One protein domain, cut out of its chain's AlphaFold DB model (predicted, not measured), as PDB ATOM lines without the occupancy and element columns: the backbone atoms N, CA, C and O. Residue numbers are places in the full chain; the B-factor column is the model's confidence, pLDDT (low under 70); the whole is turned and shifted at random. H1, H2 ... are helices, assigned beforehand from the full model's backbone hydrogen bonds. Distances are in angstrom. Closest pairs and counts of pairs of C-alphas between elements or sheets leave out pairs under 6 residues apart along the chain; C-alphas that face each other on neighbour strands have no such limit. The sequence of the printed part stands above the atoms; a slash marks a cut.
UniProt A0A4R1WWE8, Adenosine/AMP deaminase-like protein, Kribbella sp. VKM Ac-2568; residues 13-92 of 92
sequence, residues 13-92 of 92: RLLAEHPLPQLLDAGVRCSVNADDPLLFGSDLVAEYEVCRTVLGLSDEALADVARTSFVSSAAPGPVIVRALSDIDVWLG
ATOM      1  N   ARG A  13     220.841 188.462 300.695       51.81
ATOM      2  CA  ARG A  13     221.759 189.608 300.848       51.81
ATOM      3  C   ARG A  13     221.210 190.697 301.773       51.81
ATOM      4  O   ARG A  13     221.993 191.325 302.462       51.81
ATOM      5  N   LEU A  14     219.889 190.894 301.802       63.25
ATOM      6  CA  LEU A  14     219.249 191.932 302.621       63.25
ATOM      7  C   LEU A  14     219.217 191.563 304.107       63.25
ATOM      8  O   LEU A  14     219.231 192.448 304.949       63.25
ATOM      9  N   LEU A  15     219.204 190.267 304.430       67.50
ATOM     10  CA  LEU A  15     219.243 189.814 305.821       67.50
ATOM     11  C   LEU A  15     220.625 190.018 306.456       67.50
ATOM     12  O   LEU A  15     220.700 190.413 307.609       67.50
ATOM     13  N   ALA A  16     221.715 189.830 305.706       70.25
ATOM     14  CA  ALA A  16     223.061 190.119 306.214       70.25
ATOM     15  C   ALA A  16     223.287 191.620 306.497       70.25
ATOM     16  O   ALA A  16     224.130 191.976 307.313       70.25
ATOM     17  N   GLU A  17     222.529 192.492 305.829       82.69
ATOM     18  CA  GLU A  17     222.542 193.948 306.017       82.69
ATOM     19  C   GLU A  17     221.346 194.434 306.860       82.69
ATOM     20  O   GLU A  17     221.038 195.627 306.877       82.69
ATOM     21  N   HIS A  18     220.639 193.524 307.544       92.31
ATOM     22  CA  HIS A  18     219.456 193.878 308.321       92.31
ATOM     23  C   HIS A  18     219.835 194.842 309.457       92.31
ATOM     24  O   HIS A  18     220.804 194.570 310.159       92.31
ATOM     25  N   PRO A  19     219.075 195.928 309.700       94.69
ATOM     26  CA  PRO A  19     219.468 196.977 310.647       94.69
ATOM     27  C   PRO A  19     219.350 196.574 312.126       94.69
ATOM     28  O   PRO A  19     219.798 197.311 313.000       94.69
ATOM     29  N   LEU A  20     218.698 195.443 312.424       95.31
ATOM     30  CA  LEU A  20     218.383 195.035 313.799       95.31
ATOM     31  C   LEU A  20     219.626 194.961 314.704       95.31
ATOM     32  O   LEU A  20     219.573 195.587 315.759       95.31
ATOM     33  N   PRO A  21     220.737 194.291 314.332       94.94
ATOM     34  CA  PRO A  21     221.921 194.253 315.189       94.94
ATOM     35  C   PRO A  21     222.477 195.651 315.488       94.94
ATOM     36  O   PRO A  21     222.718 195.965 316.647       94.94
ATOM     37  N   GLN A  22     222.582 196.541 314.487       94.56
ATOM     38  CA  GLN A  22     223.096 197.897 314.725       94.56
ATOM     39  C   GLN A  22     222.159 198.743 315.596       94.56
ATOM     40  O   GLN A  22     222.623 199.593 316.354       94.56
ATOM     41  N   LEU A  23     220.843 198.544 315.483       96.81
ATOM     42  CA  LEU A  23     219.867 199.226 316.333       96.81
ATOM     43  C   LEU A  23     219.987 198.766 317.789       96.81
ATOM     44  O   LEU A  23     219.996 199.610 318.686       96.81
ATOM     45  N   LEU A  24     220.126 197.458 318.016       96.69
ATOM     46  CA  LEU A  24     220.320 196.891 319.350       96.69
ATOM     47  C   LEU A  24     221.644 197.358 319.973       96.69
ATOM     48  O   LEU A  24     221.635 197.837 321.106       96.69
ATOM     49  N   ASP A  25     222.748 197.334 319.218       95.25
ATOM     50  CA  ASP A  25     224.057 197.843 319.664       95.25
ATOM     51  C   ASP A  25     224.013 199.341 320.014       95.25
ATOM     52  O   ASP A  25     224.711 199.808 320.915       95.25
ATOM     53  N   ALA A  26     223.161 200.109 319.328       96.50
ATOM     54  CA  ALA A  26     222.918 201.521 319.615       96.50
ATOM     55  C   ALA A  26     221.960 201.759 320.803       96.50
ATOM     56  O   ALA A  26     221.649 202.910 321.118       96.50
ATOM     57  N   GLY A  27     221.474 200.703 321.463       95.75
ATOM     58  CA  GLY A  27     220.549 200.783 322.597       95.75
ATOM     59  C   GLY A  27     219.097 201.083 322.210       95.75
ATOM     60  O   GLY A  27     218.292 201.462 323.065       95.75
ATOM     61  N   VAL A  28     218.736 200.942 320.932       97.69
ATOM     62  CA  VAL A  28     217.349 201.095 320.483       97.69
ATOM     63  C   VAL A  28     216.545 199.874 320.922       97.69
ATOM     64  O   VAL A  28     216.913 198.731 320.664       97.69
ATOM     65  N   ARG A  29     215.403 200.116 321.570       97.00
ATOM     66  CA  ARG A  29     214.477 199.053 321.972       97.00
ATOM     67  C   ARG A  29     213.733 198.518 320.746       97.00
ATOM     68  O   ARG A  29     212.896 199.229 320.188       97.00
ATOM     69  N   CYS A  30     214.007 197.275 320.360       97.88
ATOM     70  CA  CYS A  30     213.376 196.601 319.223       97.88
ATOM     71  C   CYS A  30     212.612 195.334 319.643       97.88
ATOM     72  O   CYS A  30     212.972 194.675 320.614       97.88
ATOM     73  N   SER A  31     211.574 194.982 318.880       97.56
ATOM     74  CA  SER A  31     210.838 193.712 318.962       97.56
ATOM     75  C   SER A  31     210.945 192.945 317.641       97.56
ATOM     76  O   SER A  31     211.183 193.549 316.595       97.56
ATOM     77  N   VAL A  32     210.733 191.627 317.681       96.56
ATOM     78  CA  VAL A  32     210.633 190.761 316.492       96.56
ATOM     79  C   VAL A  32     209.210 190.217 316.394       96.56
ATOM     80  O   VAL A  32     208.639 189.764 317.387       96.56
ATOM     81  N   ASN A  33     208.631 190.275 315.194       94.62
ATOM     82  CA  ASN A  33     207.245 189.915 314.913       94.62
ATOM     83  C   ASN A  33     207.175 189.107 313.607       94.62
ATOM     84  O   ASN A  33     207.910 189.404 312.674       94.62
ATOM     85  N   ALA A  34     206.264 188.131 313.528       91.31
ATOM     86  CA  ALA A  34     206.063 187.308 312.324       91.31
ATOM     87  C   ALA A  34     205.189 187.975 311.243       91.31
ATOM     88  O   ALA A  34     205.042 187.438 310.149       91.31
ATOM     89  N   ASP A  35     204.587 189.124 311.562       89.00
ATOM     90  CA  ASP A  35     203.609 189.831 310.729       89.00
ATOM     91  C   ASP A  35     202.393 188.946 310.369       89.00
ATOM     92  O   ASP A  35     201.484 188.810 311.192       89.00
ATOM     93  N   ASP A  36     202.399 188.272 309.212       87.69
ATOM     94  CA  ASP A  36     201.349 187.338 308.782       87.69
ATOM     95  C   ASP A  36     201.925 185.985 308.303       87.69
ATOM     96  O   ASP A  36     202.325 185.831 307.138       87.69
ATOM     97  N   PRO A  37     201.909 184.954 309.165       84.25
ATOM     98  CA  PRO A  37     202.395 183.625 308.811       84.25
ATOM     99  C   PRO A  37     201.669 182.969 307.628       84.25
ATOM    100  O   PRO A  37     202.266 182.142 306.938       84.25
ATOM    101  N   LEU A  38     200.406 183.320 307.346       86.56
ATOM    102  CA  LEU A  38     199.675 182.771 306.196       86.56
ATOM    103  C   LEU A  38     200.199 183.338 304.874       86.56
ATOM    104  O   LEU A  38     200.186 182.641 303.857       86.56
ATOM    105  N   LEU A  39     200.665 184.589 304.883       84.31
ATOM    106  CA  LEU A  39     201.210 185.258 303.703       84.31
ATOM    107  C   LEU A  39     202.692 184.934 303.479       84.31
ATOM    108  O   LEU A  39     203.106 184.750 302.331       84.31
ATOM    109  N   PHE A  40     203.487 184.842 304.548       81.44
ATOM    110  CA  PHE A  40     204.948 184.708 304.452       81.44
ATOM    111  C   PHE A  40     205.460 183.280 304.675       81.44
ATOM    112  O   PHE A  40     206.534 182.925 304.176       81.44
ATOM    113  N   GLY A  41     204.669 182.432 305.336       81.94
ATOM    114  CA  GLY A  41     205.019 181.043 305.626       81.94
ATOM    115  C   GLY A  41     206.086 180.871 306.710       81.94
ATOM    116  O   GLY A  41     206.590 179.760 306.858       81.94
ATOM    117  N   SER A  42     206.444 181.938 307.431       84.50
ATOM    118  CA  SER A  42     207.270 181.904 308.638       84.50
ATOM    119  C   SER A  42     206.416 182.236 309.855       84.50
ATOM    120  O   SER A  42     205.572 183.130 309.825       84.50
ATOM    121  N   ASP A  43     206.603 181.469 310.923       93.12
ATOM    122  CA  ASP A  43     206.037 181.782 312.226       93.12
ATOM    123  C   ASP A  43     207.056 182.540 313.088       93.12
ATOM    124  O   ASP A  43     208.192 182.790 312.685       93.12
ATOM    125  N   LEU A  44     206.646 182.923 314.298       95.00
ATOM    126  CA  LEU A  44     207.507 183.688 315.197       95.00
ATOM    127  C   LEU A  44     208.777 182.923 315.590       95.00
ATOM    128  O   LEU A  44     209.817 183.545 315.777       95.00
ATOM    129  N   VAL A  45     208.712 181.595 315.705       95.50
ATOM    130  CA  VAL A  45     209.883 180.785 316.061       95.50
ATOM    131  C   VAL A  45     210.918 180.866 314.942       95.50
ATOM    132  O   VAL A  45     212.082 181.148 315.221       95.50
ATOM    133  N   ALA A  46     210.487 180.733 313.685       94.38
ATOM    134  CA  ALA A  46     211.364 180.872 312.528       94.38
ATOM    135  C   ALA A  46     212.047 182.255 312.464       94.38
ATOM    136  O   ALA A  46     213.233 182.338 312.143       94.38
ATOM    137  N   GLU A  47     211.354 183.344 312.823       95.19
ATOM    138  CA  GLU A  47     211.968 184.684 312.871       95.19
ATOM    139  C   GLU A  47     213.066 184.790 313.949       95.19
ATOM    140  O   GLU A  47     214.131 185.368 313.711       95.19
ATOM    141  N   TYR A  48     212.859 184.185 315.124       97.06
ATOM    142  CA  TYR A  48     213.889 184.119 316.171       97.06
ATOM    143  C   TYR A  48     215.074 183.230 315.763       97.06
ATOM    144  O   TYR A  48     216.225 183.559 316.063       97.06
ATOM    145  N   GLU A  49     214.830 182.137 315.038       95.94
ATOM    146  CA  GLU A  49     215.893 181.299 314.474       95.94
ATOM    147  C   GLU A  49     216.739 182.066 313.452       95.94
ATOM    148  O   GLU A  49     217.966 181.949 313.468       95.94
ATOM    149  N   VAL A  50     216.126 182.903 312.608       94.00
ATOM    150  CA  VAL A  50     216.850 183.802 311.694       94.00
ATOM    151  C   VAL A  50     217.684 184.816 312.479       94.00
ATOM    152  O   VAL A  50     218.863 185.004 312.172       94.00
ATOM    153  N   CYS A  51     217.126 185.420 313.530       95.88
ATOM    154  CA  CYS A  51     217.868 186.348 314.387       95.88
ATOM    155  C   CYS A  51     219.107 185.689 315.016       95.88
ATOM    156  O   CYS A  51     220.189 186.276 315.020       95.88
ATOM    157  N   ARG A  52     218.981 184.442 315.478       96.88
ATOM    158  CA  ARG A  52     220.099 183.673 316.036       96.88
ATOM    159  C   ARG A  52     221.127 183.282 314.974       96.88
ATOM    160  O   ARG A  52     222.320 183.499 315.142       96.88
ATOM    161  N   THR A  53     220.676 182.646 313.896       95.00
ATOM    162  CA  THR A  53     221.564 181.915 312.973       95.00
ATOM    163  C   THR A  53     222.079 182.762 311.816       95.00
ATOM    164  O   THR A  53     223.169 182.499 311.315       95.00
ATOM    165  N   VAL A  54     221.316 183.774 311.395       93.69
ATOM    166  CA  VAL A  54     221.669 184.661 310.277       93.69
ATOM    167  C   VAL A  54     222.174 186.006 310.781       93.69
ATOM    168  O   VAL A  54     223.180 186.491 310.270       93.69
ATOM    169  N   LEU A  55     221.504 186.601 311.776       94.12
ATOM    170  CA  LEU A  55     221.906 187.904 312.328       94.12
ATOM    171  C   LEU A  55     222.929 187.793 313.466       94.12
ATOM    172  O   LEU A  55     223.513 188.801 313.851       94.12
ATOM    173  N   GLY A  56     223.163 186.584 313.986       94.69
ATOM    174  CA  GLY A  56     224.175 186.327 315.010       94.69
ATOM    175  C   GLY A  56     223.842 186.903 316.386       94.69
ATOM    176  O   GLY A  56     224.763 187.153 317.160       94.69
ATOM    177  N   LEU A  57     222.561 187.136 316.695       97.19
ATOM    178  CA  LEU A  57     222.165 187.621 318.019       97.19
ATOM    179  C   LEU A  57     222.428 186.557 319.092       97.19
ATOM    180  O   LEU A  57     222.135 185.375 318.892       97.19
ATOM    181  N   SER A  58     222.957 186.997 320.236       97.81
ATOM    182  CA  SER A  58     223.153 186.151 321.414       97.81
ATOM    183  C   SER A  58     221.829 185.854 322.126       97.81
ATOM    184  O   SER A  58     220.807 186.490 321.852       97.81
ATOM    185  N   ASP A  59     221.842 184.909 323.067       98.38
ATOM    186  CA  ASP A  59     220.656 184.588 323.867       98.38
ATOM    187  C   ASP A  59     220.197 185.783 324.707       98.38
ATOM    188  O   ASP A  59     219.000 186.045 324.798       98.38
ATOM    189  N   GLU A  60     221.131 186.577 325.227       98.12
ATOM    190  CA  GLU A  60     220.834 187.811 325.957       98.12
ATOM    191  C   GLU A  60     220.135 188.835 325.054       98.12
ATOM    192  O   GLU A  60     219.104 189.389 325.432       98.12
ATOM    193  N   ALA A  61     220.639 189.035 323.831       98.00
ATOM    194  CA  ALA A  61     220.023 189.950 322.873       98.00
ATOM    195  C   ALA A  61     218.618 189.481 322.452       98.00
ATOM    196  O   ALA A  61     217.695 190.290 322.344       98.00
ATOM    197  N   LEU A  62     218.423 188.171 322.255       98.44
ATOM    198  CA  LEU A  62     217.104 187.596 321.973       98.44
ATOM    199  C   LEU A  62     216.147 187.762 323.163       98.44
ATOM    200  O   LEU A  62     214.978 188.104 322.961       98.44
ATOM    201  N   ALA A  63     216.634 187.575 324.392       98.44
ATOM    202  CA  ALA A  63     215.855 187.824 325.597       98.44
ATOM    203  C   ALA A  63     215.433 189.298 325.686       98.44
ATOM    204  O   ALA A  63     214.271 189.583 325.961       98.44
ATOM    205  N   ASP A  64     216.323 190.243 325.388       98.00
ATOM    206  CA  ASP A  64     216.016 191.677 325.446       98.00
ATOM    207  C   ASP A  64     215.008 192.127 324.382       98.00
ATOM    208  O   ASP A  64     214.123 192.946 324.664       98.00
ATOM    209  N   VAL A  65     215.066 191.539 323.187       98.38
ATOM    210  CA  VAL A  65     214.036 191.708 322.150       98.38
ATOM    211  C   VAL A  65     212.677 191.188 322.640       98.38
ATOM    212  O   VAL A  65     211.647 191.864 322.493       98.38
ATOM    213  N   ALA A  66     212.649 190.017 323.282       98.44
ATOM    214  CA  ALA A  66     211.427 189.456 323.849       98.44
ATOM    215  C   ALA A  66     210.880 190.326 324.996       98.44
ATOM    216  O   ALA A  66     209.697 190.680 324.994       98.44
ATOM    217  N   ARG A  67     211.735 190.762 325.934       98.50
ATOM    218  CA  ARG A  67     211.361 191.668 327.036       98.50
ATOM    219  C   ARG A  67     210.779 192.966 326.492       98.50
ATOM    220  O   ARG A  67     209.703 193.381 326.925       98.50
ATOM    221  N   THR A  68     211.439 193.568 325.498       98.56
ATOM    222  CA  THR A  68     210.988 194.800 324.835       98.56
ATOM    223  C   THR A  68     209.574 194.665 324.276       98.56
ATOM    224  O   THR A  68     208.764 195.587 324.431       98.56
ATOM    225  N   SER A  69     209.262 193.510 323.685       98.19
ATOM    226  CA  SER A  69     207.942 193.208 323.124       98.19
ATOM    227  C   SER A  69     206.839 193.249 324.186       98.19
ATOM    228  O   SER A  69     205.769 193.793 323.926       98.19
ATOM    229  N   PHE A  70     207.096 192.750 325.400       98.50
ATOM    230  CA  PHE A  70     206.114 192.768 326.490       98.50
ATOM    231  C   PHE A  70     206.007 194.127 327.177       98.50
ATOM    232  O   PHE A  70     204.895 194.631 327.344       98.50
ATOM    233  N   VAL A  71     207.130 194.755 327.542       97.94
ATOM    234  CA  VAL A  71     207.113 196.046 328.260       97.94
ATOM    235  C   VAL A  71     206.569 197.196 327.410       97.94
ATOM    236  O   VAL A  71     206.139 198.207 327.956       97.94
ATOM    237  N   SER A  72     206.588 197.049 326.082       97.75
ATOM    238  CA  SER A  72     206.046 198.035 325.137       97.75
ATOM    239  C   SER A  72     204.641 197.678 324.638       97.75
ATOM    240  O   SER A  72     204.095 198.383 323.792       97.75
ATOM    241  N   SER A  73     204.056 196.583 325.132       97.94
ATOM    242  CA  SER A  73     202.723 196.125 324.735       97.94
ATOM    243  C   SER A  73     201.607 196.794 325.542       97.94
ATOM    244  O   SER A  73     201.835 197.412 326.579       97.94
ATOM    245  N   ALA A  74     200.365 196.598 325.095       98.25
ATOM    246  CA  ALA A  74     199.161 196.954 325.847       98.25
ATOM    247  C   ALA A  74     198.681 195.831 326.796       98.25
ATOM    248  O   ALA A  74     197.530 195.843 327.235       98.25
ATOM    249  N   ALA A  75     199.516 194.823 327.075       97.94
ATOM    250  CA  ALA A  75     199.129 193.712 327.935       97.94
ATOM    251  C   ALA A  75     198.925 194.165 329.399       97.94
ATOM    252  O   ALA A  75     199.603 195.080 329.871       97.94
ATOM    253  N   PRO A  76     198.029 193.514 330.163       98.62
ATOM    254  CA  PRO A  76     197.882 193.791 331.588       98.62
ATOM    255  C   PRO A  76     199.181 193.542 332.364       98.62
ATOM    256  O   PRO A  76     199.905 192.586 332.086       98.62
ATOM    257  N   GLY A  77     199.423 194.335 333.413       98.44
ATOM    258  CA  GLY A  77     200.621 194.228 334.258       98.44
ATOM    259  C   GLY A  77     200.970 192.800 334.714       98.44
ATOM    260  O   GLY A  77     202.122 192.401 334.554       98.44
ATOM    261  N   PRO A  78     200.013 191.981 335.196       98.56
ATOM    262  CA  PRO A  78     200.296 190.596 335.582       98.56
ATOM    263  C   PRO A  78     200.810 189.711 334.436       98.56
ATOM    264  O   PRO A  78     201.631 188.828 334.667       98.56
ATOM    265  N   VAL A  79     200.353 189.955 333.203       98.50
ATOM    266  CA  VAL A  79     200.821 189.225 332.013       98.50
ATOM    267  C   VAL A  79     202.264 189.606 331.706       98.50
ATOM    268  O   VAL A  79     203.081 188.718 331.483       98.50
ATOM    269  N   ILE A  80     202.587 190.903 331.757       98.75
ATOM    270  CA  ILE A  80     203.953 191.396 331.545       98.75
ATOM    271  C   ILE A  80     204.894 190.805 332.599       98.75
ATOM    272  O   ILE A  80     205.914 190.232 332.241       98.75
ATOM    273  N   VAL A  81     204.536 190.872 333.888       98.75
ATOM    274  CA  VAL A  81     205.369 190.334 334.981       98.75
ATOM    275  C   VAL A  81     205.643 188.843 334.795       98.75
ATOM    276  O   VAL A  81     206.789 188.413 334.905       98.75
ATOM    277  N   ARG A  82     204.610 188.055 334.471       98.75
ATOM    278  CA  ARG A  82     204.775 186.622 334.210       98.75
ATOM    279  C   ARG A  82     205.687 186.375 333.008       98.75
ATOM    280  O   ARG A  82     206.583 185.551 333.104       98.75
ATOM    281  N   ALA A  83     205.483 187.096 331.909       98.62
ATOM    282  CA  ALA A  83     206.293 186.936 330.707       98.62
ATOM    283  C   ALA A  83     207.771 187.284 330.939       98.62
ATOM    284  O   ALA A  83     208.640 186.563 330.465       98.62
ATOM    285  N   LEU A  84     208.068 188.345 331.698       98.75
ATOM    286  CA  LEU A  84     209.446 188.691 332.057       98.75
ATOM    287  C   LEU A  84     210.109 187.577 332.878       98.75
ATOM    288  O   LEU A  84     211.225 187.184 332.563       98.75
ATOM    289  N   SER A  85     209.391 187.009 333.851       98.75
ATOM    290  CA  SER A  85     209.885 185.856 334.614       98.75
ATOM    291  C   SER A  85     210.110 184.625 333.732       98.75
ATOM    292  O   SER A  85     211.101 183.926 333.923       98.75
ATOM    293  N   ASP A  86     209.208 184.345 332.788       98.75
ATOM    294  CA  ASP A  86     209.351 183.223 331.852       98.75
ATOM    295  C   ASP A  86     210.600 183.414 330.955       98.75
ATOM    296  O   ASP A  86     211.312 182.449 330.678       98.75
ATOM    297  N   ILE A  87     210.903 184.653 330.545       98.69
ATOM    298  CA  ILE A  87     212.104 184.991 329.758       98.69
ATOM    299  C   ILE A  87     213.382 184.844 330.590       98.69
ATOM    300  O   ILE A  87     214.369 184.309 330.088       98.69
ATOM    301  N   ASP A  88     213.381 185.289 331.848       98.50
ATOM    302  CA  ASP A  88     214.541 185.144 332.735       98.50
ATOM    303  C   ASP A  88     214.875 183.662 332.963       98.50
ATOM    304  O   ASP A  88     216.028 183.263 332.836       98.50
ATOM    305  N   VAL A  89     213.855 182.825 333.190       98.69
ATOM    306  CA  VAL A  89     214.012 181.365 333.315       98.69
ATOM    307  C   VAL A  89     214.551 180.733 332.031       98.69
ATOM    308  O   VAL A  89     215.322 179.778 332.095       98.69
ATOM    309  N   TRP A  90     214.131 181.226 330.864       98.25
ATOM    310  CA  TRP A  90     214.638 180.738 329.583       98.25
ATOM    311  C   TRP A  90     216.118 181.078 329.373       98.25
ATOM    312  O   TRP A  90     216.850 180.255 328.825       98.25
ATOM    313  N   LEU A  91     216.549 182.268 329.802       98.19
ATOM    314  CA  LEU A  91     217.925 182.733 329.626       98.19
ATOM    315  C   LEU A  91     218.920 182.000 330.544       98.19
ATOM    316  O   LEU A  91     220.046 181.746 330.115       98.19
ATOM    317  N   GLY A  92     218.501 181.634 331.762       93.81
ATOM    318  CA  GLY A  92     219.321 180.911 332.745       93.81
ATOM    319  C   GLY A  92     219.552 181.695 334.025       93.81
ATOM    320  O   GLY A  92     220.505 182.506 334.054       93.81
TER     321      GLY A  92
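AT A GLANCE: This is residues 13 to 92 of the 92 residues of the protein "Adenosine/AMP deaminase-like protein" of Kribbella sp. VKM Ac-2568 (UniProt A0A4R1WWE8). The longest helices, H5 and H6, form a hairpin side by side, and H4 folds back on the first turn of H5. The short helices H1 and H3 lie far from that hairpin, while H2 comes near H5; these three touch no helix. The 80 printed residues include six named helices, H1 to H6 in chain order, and no named strand: the class is all helix. The whole is compact, with a radius of gyration of the C-alphas of 13.2 A and spans of 41 by 31 by 22 A.

IN THESE COORDINATES: H1, residues 13 to 16, begins at C-alpha 13 (221.759, 189.608, 300.848). H2 is residues 20 to 25 and H3 residues 37 to 40. H4, residues 44 to 53, is 14.3 A long. H5, residues 59 to 71, measures 18.3 A. H6, residues 77 to 91, measures 21.3 A and ends at C-alpha 91 (217.925, 182.733, 329.626).

HOW THE PARTS SIT: H5 and H6 touch as a helical hairpin, opposite ways at a shallow tilt of 4 degrees; their closest C-alphas, of Phe 70 and Ile 80, are 5.7 A apart. H4 and H5, also a helical hairpin, touch with residues 59 to 62 of H5 alone; the closest C-alphas, of Tyr 48 and Leu 62, are 7.5 A apart. They run opposite ways at a shallow tilt of 34.7 degrees, only just short of steep. H2 and H5 are close but not clearly touching, about perpendicular at 83 degrees; their closest C-alphas, of Leu 24 and Ala 61, are 7.8 A apart. H3 and H4 are only just apart, 8.2 A at the closest. H4 and H6 are apart. Every O i to N i+4 pair is within hydrogen-bond range in H2, H4, H5 and H6; H1 and H3 are too short for such a pair.

THE WHOLE: The two farthest C-alphas, of Arg 13 and Pro 78, are 40.8 A apart. The link from H2 to H3 is long, with 11 residues. Residues 73 to 78, of which 77 and 78 belong to H6, stand free. The printed part has no cut, and pLDDT is under 70 at residues 13 to 15.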